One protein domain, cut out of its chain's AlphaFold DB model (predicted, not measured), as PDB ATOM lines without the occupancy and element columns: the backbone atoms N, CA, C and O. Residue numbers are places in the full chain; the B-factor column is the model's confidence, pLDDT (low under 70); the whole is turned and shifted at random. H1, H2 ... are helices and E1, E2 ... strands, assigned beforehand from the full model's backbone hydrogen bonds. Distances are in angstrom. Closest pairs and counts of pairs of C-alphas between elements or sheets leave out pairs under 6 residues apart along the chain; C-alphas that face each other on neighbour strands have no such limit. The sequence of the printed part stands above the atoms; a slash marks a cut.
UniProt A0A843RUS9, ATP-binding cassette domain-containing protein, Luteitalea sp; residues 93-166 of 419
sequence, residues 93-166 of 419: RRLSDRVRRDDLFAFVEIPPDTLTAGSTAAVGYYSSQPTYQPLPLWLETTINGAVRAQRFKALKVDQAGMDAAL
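This is residues 93 to 166 of the 419 residues of the protein "ATP-binding cassette domain-containing protein" of Luteitalea sp (UniProt A0A843RUS9). A long helix, H3, runs from near a short antiparallel ribbon, E1 and E2, past H2 in the loop between the strands; H1 packs on the ribbon at one end, and H4 turns off H3 at the other. The printed 74 residues hold, in order, H1, E1, H2, E2, H3 and H4: mostly helix, loose, radius of gyration of the C-alphas 15.4 A, spans 46 by 23 by 18 A.

Start at H1, residues 93 to 100; its closest C-alpha to E1, residues 106 to 109, is that of Val 99, 6.0 A from that of Ala 106. E1 is antiparallel to E2, residues 124 to 127, at 167 degrees; N 107 and O 126, 2.9 A apart, are within hydrogen-bond range. H2, residues 112 to 115, touches H3, residues 134 to 154, at its residues 147 to 151 alone; the closest C-alphas, of Leu 115 and Val 147, are 5.8 A apart. H4, residues 159 to 165, and H3 only just touch, only at the corner, with 3 pairs of C-alphas within 8 A, the closest those of Phe 152 and Gln 159, 6.6 A. Every O i to N i+4 pair in H1, H3 and H4 is within hydrogen-bond range; H2 is too short for one.

Find C-alpha 93 at (416.508, 261.352, 758.424), where H1 begins. H3 runs 30.5 A from its first to its last C-alpha, and H4 ends at C-alpha 165 at (441.322, 294.776, 762.299).

The C-alphas farthest apart, of Arg 101 and Gly 161, stand 46.6 A apart. The printed part has no cut, no link is long, and no printed residue is under 70.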
ATOM      1  N   ARG A  93     416.638 262.678 759.049       90.88
ATOM      2  CA  ARG A  93     416.508 261.352 758.424       90.88
ATOM      3  C   ARG A  93     416.025 261.425 756.972       90.88
ATOM      4  O   ARG A  93     416.651 260.832 756.106       90.88
ATOM      5  N   ARG A  94     414.945 262.161 756.690       89.50
ATOM      6  CA  ARG A  94     414.406 262.275 755.321       89.50
ATOM      7  C   ARG A  94     415.370 262.987 754.374       89.50
ATOM      8  O   ARG A  94     415.433 262.628 753.205       89.50
ATOM      9  N   LEU A  95     416.106 263.986 754.862       90.50
ATOM     10  CA  LEU A  95     417.163 264.638 754.084       90.50
ATOM     11  C   LEU A  95     418.317 263.673 753.795       90.50
ATOM     12  O   LEU A  95     418.786 263.614 752.663       90.50
ATOM     13  N   SER A  96     418.710 262.860 754.777       91.69
ATOM     14  CA  SER A  96     419.707 261.805 754.590       91.69
ATOM     15  C   SER A  96     419.259 260.763 753.563       91.69
ATOM     16  O   SER A  96     420.043 260.407 752.689       91.69
ATOM     17  N   ASP A  97     417.994 260.332 753.598       92.44
ATOM     18  CA  ASP A  97     417.441 259.399 752.609       92.44
ATOM     19  C   ASP A  97     417.470 259.983 751.188       92.44
ATOM     20  O   ASP A  97     417.751 259.260 750.237       92.44
ATOM     21  N   ARG A  98     417.231 261.291 751.036       90.94
ATOM     22  CA  ARG A  98     417.345 261.993 749.745       90.94
ATOM     23  C   ARG A  98     418.788 262.090 749.255       90.94
ATOM     24  O   ARG A  98     419.019 261.898 748.070       90.94
ATOM     25  N   VAL A  99     419.753 262.311 750.152       91.50
ATOM     26  CA  VAL A  99     421.182 262.259 749.794       91.50
ATOM     27  C   VAL A  99     421.599 260.858 749.353       91.50
ATOM     28  O   VAL A  99     422.338 260.707 748.391       91.50
ATOM     29  N   ARG A 100     421.086 259.809 750.007       91.62
ATOM     30  CA  ARG A 100     421.353 258.411 749.617       91.62
ATOM     31  C   ARG A 100     420.751 258.020 748.266       91.62
ATOM     32  O   ARG A 100     421.205 257.048 747.679       91.62
ATOM     33  N   ARG A 101     419.699 258.714 747.828       92.62
ATOM     34  CA  ARG A 101     419.022 258.493 746.540       92.62
ATOM     35  C   ARG A 101     419.552 259.396 745.427       92.62
ATOM     36  O   ARG A 101     418.956 259.413 744.360       92.62
ATOM     37  N   ASP A 102     420.607 260.164 745.697       86.06
ATOM     38  CA  ASP A 102     421.156 261.186 744.801       86.06
ATOM     39  C   ASP A 102     420.152 262.294 744.403       86.06
ATOM     40  O   ASP A 102     420.409 263.081 743.496       86.06
ATOM     41  N   ASP A 103     419.039 262.441 745.141       86.81
ATOM     42  CA  ASP A 103     418.102 263.569 744.993       86.81
ATOM     43  C   ASP A 103     418.714 264.887 745.508       86.81
ATOM     44  O   ASP A 103     418.223 265.979 745.214       86.81
ATOM     45  N   LEU A 104     419.712 264.782 746.390       86.69
ATOM     46  CA  LEU A 104     420.462 265.884 746.986       86.69
ATOM     47  C   LEU A 104     421.935 265.485 747.078       86.69
ATOM     48  O   LEU A 104     422.254 264.383 747.502       86.69
ATOM     49  N   PHE A 105     422.843 266.412 746.787       87.81
ATOM     50  CA  PHE A 105     424.276 266.173 746.981       87.81
ATOM     51  C   PHE A 105     424.674 266.125 748.471       87.81
ATOM     52  O   PHE A 105     425.462 265.285 748.915       87.81
ATOM     53  N   ALA A 106     424.142 267.067 749.253       91.31
ATOM     54  CA  ALA A 106     424.409 267.218 750.678       91.31
ATOM     55  C   ALA A 106     423.312 268.054 751.355       91.31
ATOM     56  O   ALA A 106     422.537 268.742 750.684       91.31
ATOM     57  N   PHE A 107     423.277 268.046 752.687       91.38
ATOM     58  CA  PHE A 107     422.521 269.021 753.473       91.38
ATOM     59  C   PHE A 107     423.314 269.493 754.695       91.38
ATOM     60  O   PHE A 107     424.240 268.822 755.154       91.38
ATOM     61  N   VAL A 108     422.932 270.663 755.211       91.12
ATOM     62  CA  VAL A 108     423.553 271.300 756.376       91.12
ATOM     63  C   VAL A 108     422.498 271.519 757.454       91.12
ATOM     64  O   VAL A 108     421.415 272.031 757.171       91.12
ATOM     65  N   GLU A 109     422.819 271.146 758.685       90.94
ATOM     66  CA  GLU A 109     422.018 271.411 759.874       90.94
ATOM     67  C   GLU A 109     422.642 272.568 760.656       90.94
ATOM     68  O   GLU A 109     423.760 272.455 761.152       90.94
ATOM     69  N   ILE A 110     421.923 273.689 760.747       90.06
ATOM     70  CA  ILE A 110     422.359 274.886 761.475       90.06
ATOM     71  C   ILE A 110     421.483 275.022 762.726       90.06
ATOM     72  O   ILE A 110     420.299 275.351 762.592       90.06
ATOM     73  N   PRO A 111     422.025 274.785 763.931       89.25
ATOM     74  CA  PRO A 111     421.275 274.951 765.171       89.25
ATOM     75  C   PRO A 111     420.792 276.399 765.373       89.25
ATOM     76  O   PRO A 111     421.471 277.345 764.957       89.25
ATOM     77  N   PRO A 112     419.641 276.620 766.027       85.12
ATOM     78  CA  PRO A 112     419.063 277.956 766.189       85.12
ATOM     79  C   PRO A 112     419.920 278.890 767.055       85.12
ATOM     80  O   PRO A 112     419.921 280.101 766.849       85.12
ATOM     81  N   ASP A 113     420.681 278.341 767.998       88.50
ATOM     82  CA  ASP A 113     421.559 279.084 768.898       88.50
ATOM     83  C   ASP A 113     422.900 279.479 768.253       88.50
ATOM     84  O   ASP A 113     423.645 280.265 768.838       88.50
ATOM     85  N   THR A 114     423.172 279.049 767.012       87.81
ATOM     86  CA  THR A 114     424.388 279.403 766.254       87.81
ATOM     87  C   THR A 114     424.578 280.921 766.136       87.81
ATOM     88  O   THR A 114     425.704 281.409 766.097       87.81
ATOM     89  N   LEU A 115     423.503 281.713 766.114       86.38
ATOM     90  CA  LEU A 115     423.598 283.176 766.009       86.38
ATOM     91  C   LEU A 115     423.970 283.867 767.328       86.38
ATOM     92  O   LEU A 115     424.374 285.027 767.308       86.38
ATOM     93  N   THR A 116     423.879 283.176 768.461       84.69
ATOM     94  CA  THR A 116     424.189 283.745 769.775       84.69
ATOM     95  C   THR A 116     425.700 283.822 769.975       84.69
ATOM     96  O   THR A 116     426.432 282.868 769.695       84.69
ATOM     97  N   ALA A 117     426.194 284.961 770.463       78.62
ATOM     98  CA  ALA A 117     427.598 285.100 770.835       78.62
ATOM     99  C   ALA A 117     427.929 284.140 771.995       78.62
ATOM    100  O   ALA A 117     427.227 284.130 773.002       78.62
ATOM    101  N   GLY A 118     428.975 283.321 771.843       76.81
ATOM    102  CA  GLY A 118     429.382 282.325 772.844       76.81
ATOM    103  C   GLY A 118     428.672 280.965 772.767       76.81
ATOM    104  O   GLY A 118     428.953 280.110 773.600       76.81
ATOM    105  N   SER A 119     427.790 280.729 771.785       82.50
ATOM    106  CA  SER A 119     427.216 279.390 771.564       82.50
ATOM    107  C   SER A 119     428.297 278.377 771.162       82.50
ATOM    108  O   SER A 119     429.165 278.673 770.336       82.50
ATOM    109  N   THR A 120     428.206 277.171 771.730       83.50
ATOM    110  CA  THR A 120     429.015 275.988 771.391       83.50
ATOM    111  C   THR A 120     428.328 275.080 770.366       83.50
ATOM    112  O   THR A 120     428.744 273.937 770.185       83.50
ATOM    113  N   ALA A 121     427.248 275.541 769.727       84.88
ATOM    114  CA  ALA A 121     426.551 274.770 768.710       84.88
ATOM    115  C   ALA A 121     427.450 274.476 767.510       84.88
ATOM    116  O   ALA A 121     428.103 275.364 766.960       84.88
ATOM    117  N   ALA A 122     427.428 273.217 767.083       88.06
ATOM    118  CA  ALA A 122     428.125 272.754 765.898       88.06
ATOM    119  C   ALA A 122     427.155 272.665 764.717       88.06
ATOM    120  O   ALA A 122     426.059 272.116 764.833       88.06
ATOM    121  N   VAL A 123     427.580 273.186 763.568       90.50
ATOM    122  CA  VAL A 123     426.866 273.025 762.301       90.50
ATOM    123  C   VAL A 123     427.187 271.641 761.734       90.50
ATOM    124  O   VAL A 123     428.354 271.300 761.555       90.50
ATOM    125  N   GLY A 124     426.161 270.837 761.454       91.00
ATOM    126  CA  GLY A 124     426.313 269.499 760.880       91.00
ATOM    127  C   GLY A 124     426.326 269.534 759.352       91.00
ATOM    128  O   GLY A 124     425.444 270.140 758.752       91.00
ATOM    129  N   TYR A 125     427.285 268.863 758.711       92.88
ATOM    130  CA  TYR A 125     427.330 268.662 757.257       92.88
ATOM    131  C   TYR A 125     427.175 267.175 756.926       92.88
ATOM    132  O   TYR A 125     427.889 266.335 757.471       92.88
ATOM    133  N   TYR A 126     426.254 266.853 756.019       92.56
ATOM    134  CA  TYR A 126     425.897 265.480 755.667       92.56
ATOM    135  C   TYR A 126     425.948 265.291 754.150       92.56
ATOM    136  O   TYR A 126     425.209 265.951 753.422       92.56
ATOM    137  N   SER A 127     426.783 264.367 753.671       92.75
ATOM    138  CA  SER A 127     426.942 264.043 752.247       92.75
ATOM    139  C   SER A 127     427.238 262.552 752.047       92.75
ATOM    140  O   SER A 127     427.774 261.900 752.944       92.75
ATOM    141  N   SER A 128     426.909 262.018 750.867       89.94
ATOM    142  CA  SER A 128     427.340 260.691 750.405       89.94
ATOM    143  C   SER A 128     428.804 260.668 749.938       89.94
ATOM    144  O   SER A 128     429.369 259.590 749.769       89.94
ATOM    145  N   GLN A 129     429.438 261.839 749.780       88.06
ATOM    146  CA  GLN A 129     430.817 262.004 749.308       88.06
ATOM    147  C   GLN A 129     431.700 262.675 750.378       88.06
ATOM    148  O   GLN A 129     432.042 263.854 750.259       88.06
ATOM    149  N   PRO A 130     432.102 261.955 751.441       80.12
ATOM    150  CA  PRO A 130     432.841 262.543 752.564       80.12
ATOM    151  C   PRO A 130     434.245 263.045 752.188       80.12
ATOM    152  O   PRO A 130     434.812 263.872 752.894       80.12
ATOM    153  N   THR A 131     434.815 262.568 751.080       84.12
ATOM    154  CA  THR A 131     436.136 262.980 750.582       84.12
ATOM    155  C   THR A 131     436.096 264.246 749.725       84.12
ATOM    156  O   THR A 131     437.150 264.816 749.440       84.12
ATOM    157  N   TYR A 132     434.912 264.723 749.324       86.38
ATOM    158  CA  TYR A 132     434.777 265.959 748.558       86.38
ATOM    159  C   TYR A 132     434.918 267.180 749.478       86.38
ATOM    160  O   TYR A 132     433.950 267.675 750.050       86.38
ATOM    161  N   GLN A 133     436.150 267.664 749.628       85.62
ATOM    162  CA  GLN A 133     436.495 268.786 750.511       85.62
ATOM    163  C   GLN A 133     436.075 270.196 750.047       85.62
ATOM    164  O   GLN A 133     435.831 271.030 750.921       85.62
ATOM    165  N   PRO A 134     435.965 270.525 748.741       89.38
ATOM    166  CA  PRO A 134     435.699 271.907 748.335       89.38
ATOM    167  C   PRO A 134     434.394 272.493 748.895       89.38
ATOM    168  O   PRO A 134     434.377 273.639 749.341       89.38
ATOM    169  N   LEU A 135     433.304 271.713 748.908       87.69
ATOM    170  CA  LEU A 135     432.006 272.184 749.404       87.69
ATOM    171  C   LEU A 135     431.983 272.467 750.917       87.69
ATOM    172  O   LEU A 135     431.565 273.568 751.277       87.69
ATOM    173  N   PRO A 136     432.399 271.549 751.812       90.31
ATOM    174  CA  PRO A 136     432.393 271.825 753.247       90.31
ATOM    175  C   PRO A 136     433.297 273.007 753.623       90.31
ATOM    176  O   PRO A 136     432.866 273.834 754.420       90.31
ATOM    177  N   LEU A 137     434.471 273.168 752.996       91.38
ATOM    178  CA  LEU A 137     435.344 274.332 753.225       91.38
ATOM    179  C   LEU A 137     434.670 275.653 752.824       91.38
ATOM    180  O   LEU A 137     434.728 276.653 753.547       91.38
ATOM    181  N   TRP A 138     433.996 275.662 751.670       92.25
ATOM    182  CA  TRP A 138     433.246 276.829 751.211       92.25
ATOM    183  C   TRP A 138     432.063 277.152 752.135       92.25
ATOM    184  O   TRP A 138     431.862 278.316 752.497       92.25
ATOM    185  N   LEU A 139     431.304 276.132 752.554       91.19
ATOM    186  CA  LEU A 139     430.187 276.271 753.491       91.19
ATOM    187  C   LEU A 139     430.659 276.814 754.837       91.19
ATOM    188  O   LEU A 139     430.060 277.755 755.349       91.19
ATOM    189  N   GLU A 140     431.738 276.261 755.383       91.88
ATOM    190  CA  GLU A 140     432.330 276.699 756.643       91.88
ATOM    191  C   GLU A 140     432.708 278.181 756.584       91.88
ATOM    192  O   GLU A 140     432.288 278.964 757.436       91.88
ATOM    193  N   THR A 141     433.430 278.592 755.540       90.94
ATOM    194  CA  THR A 141     433.852 279.989 755.356       90.94
ATOM    195  C   THR A 141     432.644 280.925 755.243       90.94
ATOM    196  O   THR A 141     432.579 281.959 755.911       90.94
ATOM    197  N   THR A 142     431.649 280.536 754.443       90.44
ATOM    198  CA  THR A 142     430.456 281.347 754.161       90.44
ATOM    199  C   THR A 142     429.545 281.477 755.382       90.44
ATOM    200  O   THR A 142     429.147 282.585 755.750       90.44
ATOM    201  N   ILE A 143     429.233 280.359 756.045       90.69
ATOM    202  CA  ILE A 143     428.378 280.331 757.238       90.69
ATOM    203  C   ILE A 143     429.065 281.082 758.374       90.69
ATOM    204  O   ILE A 143     428.440 281.949 758.981       90.69
ATOM    205  N   ASN A 144     430.351 280.826 758.631       89.94
ATOM    206  CA  ASN A 144     431.071 281.530 759.689       89.94
ATOM    207  C   ASN A 144     431.166 283.035 759.422       89.94
ATOM    208  O   ASN A 144     431.062 283.810 760.372       89.94
ATOM    209  N   GLY A 145     431.333 283.462 758.167       88.00
ATOM    210  CA  GLY A 145     431.285 284.877 757.795       88.00
ATOM    211  C   GLY A 145     429.925 285.513 758.100       88.00
ATOM    212  O   GLY A 145     429.853 286.544 758.769       88.00
ATOM    213  N   ALA A 146     428.830 284.863 757.694       87.94
ATOM    214  CA  ALA A 146     427.472 285.351 757.940       87.94
ATOM    215  C   ALA A 146     427.105 285.372 759.437       87.94
ATOM    216  O   ALA A 146     426.523 286.344 759.925       87.94
ATOM    217  N   VAL A 147     427.470 284.323 760.181       88.75
ATOM    218  CA  VAL A 147     427.254 284.224 761.633       88.75
ATOM    219  C   VAL A 147     428.051 285.300 762.368       88.75
ATOM    220  O   VAL A 147     427.494 285.968 763.240       88.75
ATOM    221  N   ARG A 148     429.320 285.526 761.996       86.19
ATOM    222  CA  ARG A 148     430.143 286.616 762.545       86.19
ATOM    223  C   ARG A 148     429.486 287.975 762.324       86.19
ATOM    224  O   ARG A 148     429.298 288.707 763.292       86.19
ATOM    225  N   ALA A 149     429.052 288.273 761.099       83.50
ATOM    226  CA  ALA A 149     428.376 289.530 760.777       83.50
ATOM    227  C   ALA A 149     427.121 289.766 761.642       83.50
ATOM    228  O   ALA A 149     426.928 290.855 762.185       83.50
ATOM    229  N   GLN A 150     426.285 288.737 761.832       85.88
ATOM    230  CA  GLN A 150     425.092 288.841 762.683       85.88
ATOM    231  C   GLN A 150     425.437 289.022 764.167       85.88
ATOM    232  O   GLN A 150     424.843 289.871 764.833       85.88
ATOM    233  N   ARG A 151     426.419 288.273 764.684       86.19
ATOM    234  CA  ARG A 151     426.891 288.398 766.073       86.19
ATOM    235  C   ARG A 151     427.456 289.795 766.349       86.19
ATOM    236  O   ARG A 151     427.111 290.391 767.367       86.19
ATOM    237  N   PHE A 152     428.250 290.356 765.435       83.88
ATOM    238  CA  PHE A 152     428.785 291.716 765.574       83.88
ATOM    239  C   PHE A 152     427.691 292.780 765.558       83.88
ATOM    240  O   PHE A 152     427.695 293.675 766.407       83.88
ATOM    241  N   LYS A 153     426.704 292.637 764.665       82.81
ATOM    242  CA  LYS A 153     425.536 293.523 764.631       82.81
ATOM    243  C   LYS A 153     424.757 293.490 765.949       82.81
ATOM    244  O   LYS A 153     424.374 294.545 766.452       82.81
ATOM    245  N   ALA A 154     424.543 292.305 766.525       84.00
ATOM    246  CA  ALA A 154     423.862 292.151 767.812       84.00
ATOM    247  C   ALA A 154     424.635 292.809 768.971       84.00
ATOM    248  O   ALA A 154     424.027 293.404 769.857       84.00
ATOM    249  N   LEU A 155     425.970 292.758 768.930       84.50
ATOM    250  CA  LEU A 155     426.855 293.386 769.915       84.50
ATOM    251  C   LEU A 155     427.091 294.890 769.674       84.50
ATOM    252  O   LEU A 155     427.802 295.515 770.456       84.50
ATOM    253  N   LYS A 156     426.495 295.482 768.625       84.69
ATOM    254  CA  LYS A 156     426.689 296.890 768.219       84.69
ATOM    255  C   LYS A 156     428.160 297.270 767.994       84.69
ATOM    256  O   LYS A 156     428.547 298.417 768.207       84.69
ATOM    257  N   VAL A 157     428.975 296.309 767.574       80.50
ATOM    258  CA  VAL A 157     430.374 296.546 767.207       80.50
ATOM    259  C   VAL A 157     430.409 297.139 765.800       80.50
ATOM    260  O   VAL A 157     429.680 296.671 764.922       80.50
ATOM    261  N   ASP A 158     431.244 298.157 765.577       80.19
ATOM    262  CA  ASP A 158     431.485 298.681 764.231       80.19
ATOM    263  C   ASP A 158     432.113 297.590 763.353       80.19
ATOM    264  O   ASP A 158     433.255 297.172 763.556       80.19
ATOM    265  N   GLN A 159     431.332 297.111 762.389       71.62
ATOM    266  CA  GLN A 159     431.722 296.017 761.516       71.62
ATOM    267  C   GLN A 159     432.870 296.430 760.588       71.62
ATOM    268  O   GLN A 159     433.772 295.633 760.357       71.62
ATOM    269  N   ALA A 160     432.897 297.684 760.124       75.75
ATOM    270  CA  ALA A 160     433.936 298.161 759.214       75.75
ATOM    271  C   ALA A 160     435.304 298.254 759.908       75.75
ATOM    272  O   ALA A 160     436.308 297.787 759.366       75.75
ATOM    273  N   GLY A 161     435.343 298.805 761.127       78.88
ATOM    274  CA  GLY A 161     436.550 298.845 761.949       78.88
ATOM    275  C   GLY A 161     437.043 297.454 762.355       78.88
ATOM    276  O   GLY A 161     438.246 297.192 762.316       78.88
ATOM    277  N   MET A 162     436.130 296.533 762.683       77.19
ATOM    278  CA  MET A 162     436.491 295.159 763.045       77.19
ATOM    279  C   MET A 162     436.987 294.346 761.842       77.19
ATOM    280  O   MET A 162     438.000 293.664 761.953       77.19
ATOM    281  N   ASP A 163     436.342 294.449 760.678       77.06
ATOM    282  CA  ASP A 163     436.781 293.773 759.448       77.06
ATOM    283  C   ASP A 163     438.157 294.282 758.988       77.06
ATOM    284  O   ASP A 163     438.967 293.520 758.458       77.06
ATOM    285  N   ALA A 164     438.461 295.562 759.227       78.88
ATOM    286  CA  ALA A 164     439.796 296.109 759.010       78.88
ATOM    287  C   ALA A 164     440.828 295.530 759.994       78.88
ATOM    288  O   ALA A 164     441.944 295.219 759.579       78.88
ATOM    289  N   ALA A 165     440.456 295.348 761.266       78.94
ATOM    290  CA  ALA A 165     441.322 294.776 762.299       78.94
ATOM    291  C   ALA A 165     441.548 293.259 762.142       78.94
ATOM    292  O   ALA A 165     442.614 292.759 762.487       78.94
ATOM    293  N   LEU A 166     440.560 292.532 761.611       81.56
ATOM    294  CA  LEU A 166     440.609 291.086 761.362       81.56
ATOM    295  C   LEU A 166     441.119 290.727 759.963       81.56
ATOM    296  O   LEU A 166     441.159 289.544 759.620       81.56
TER     297      LEU A 166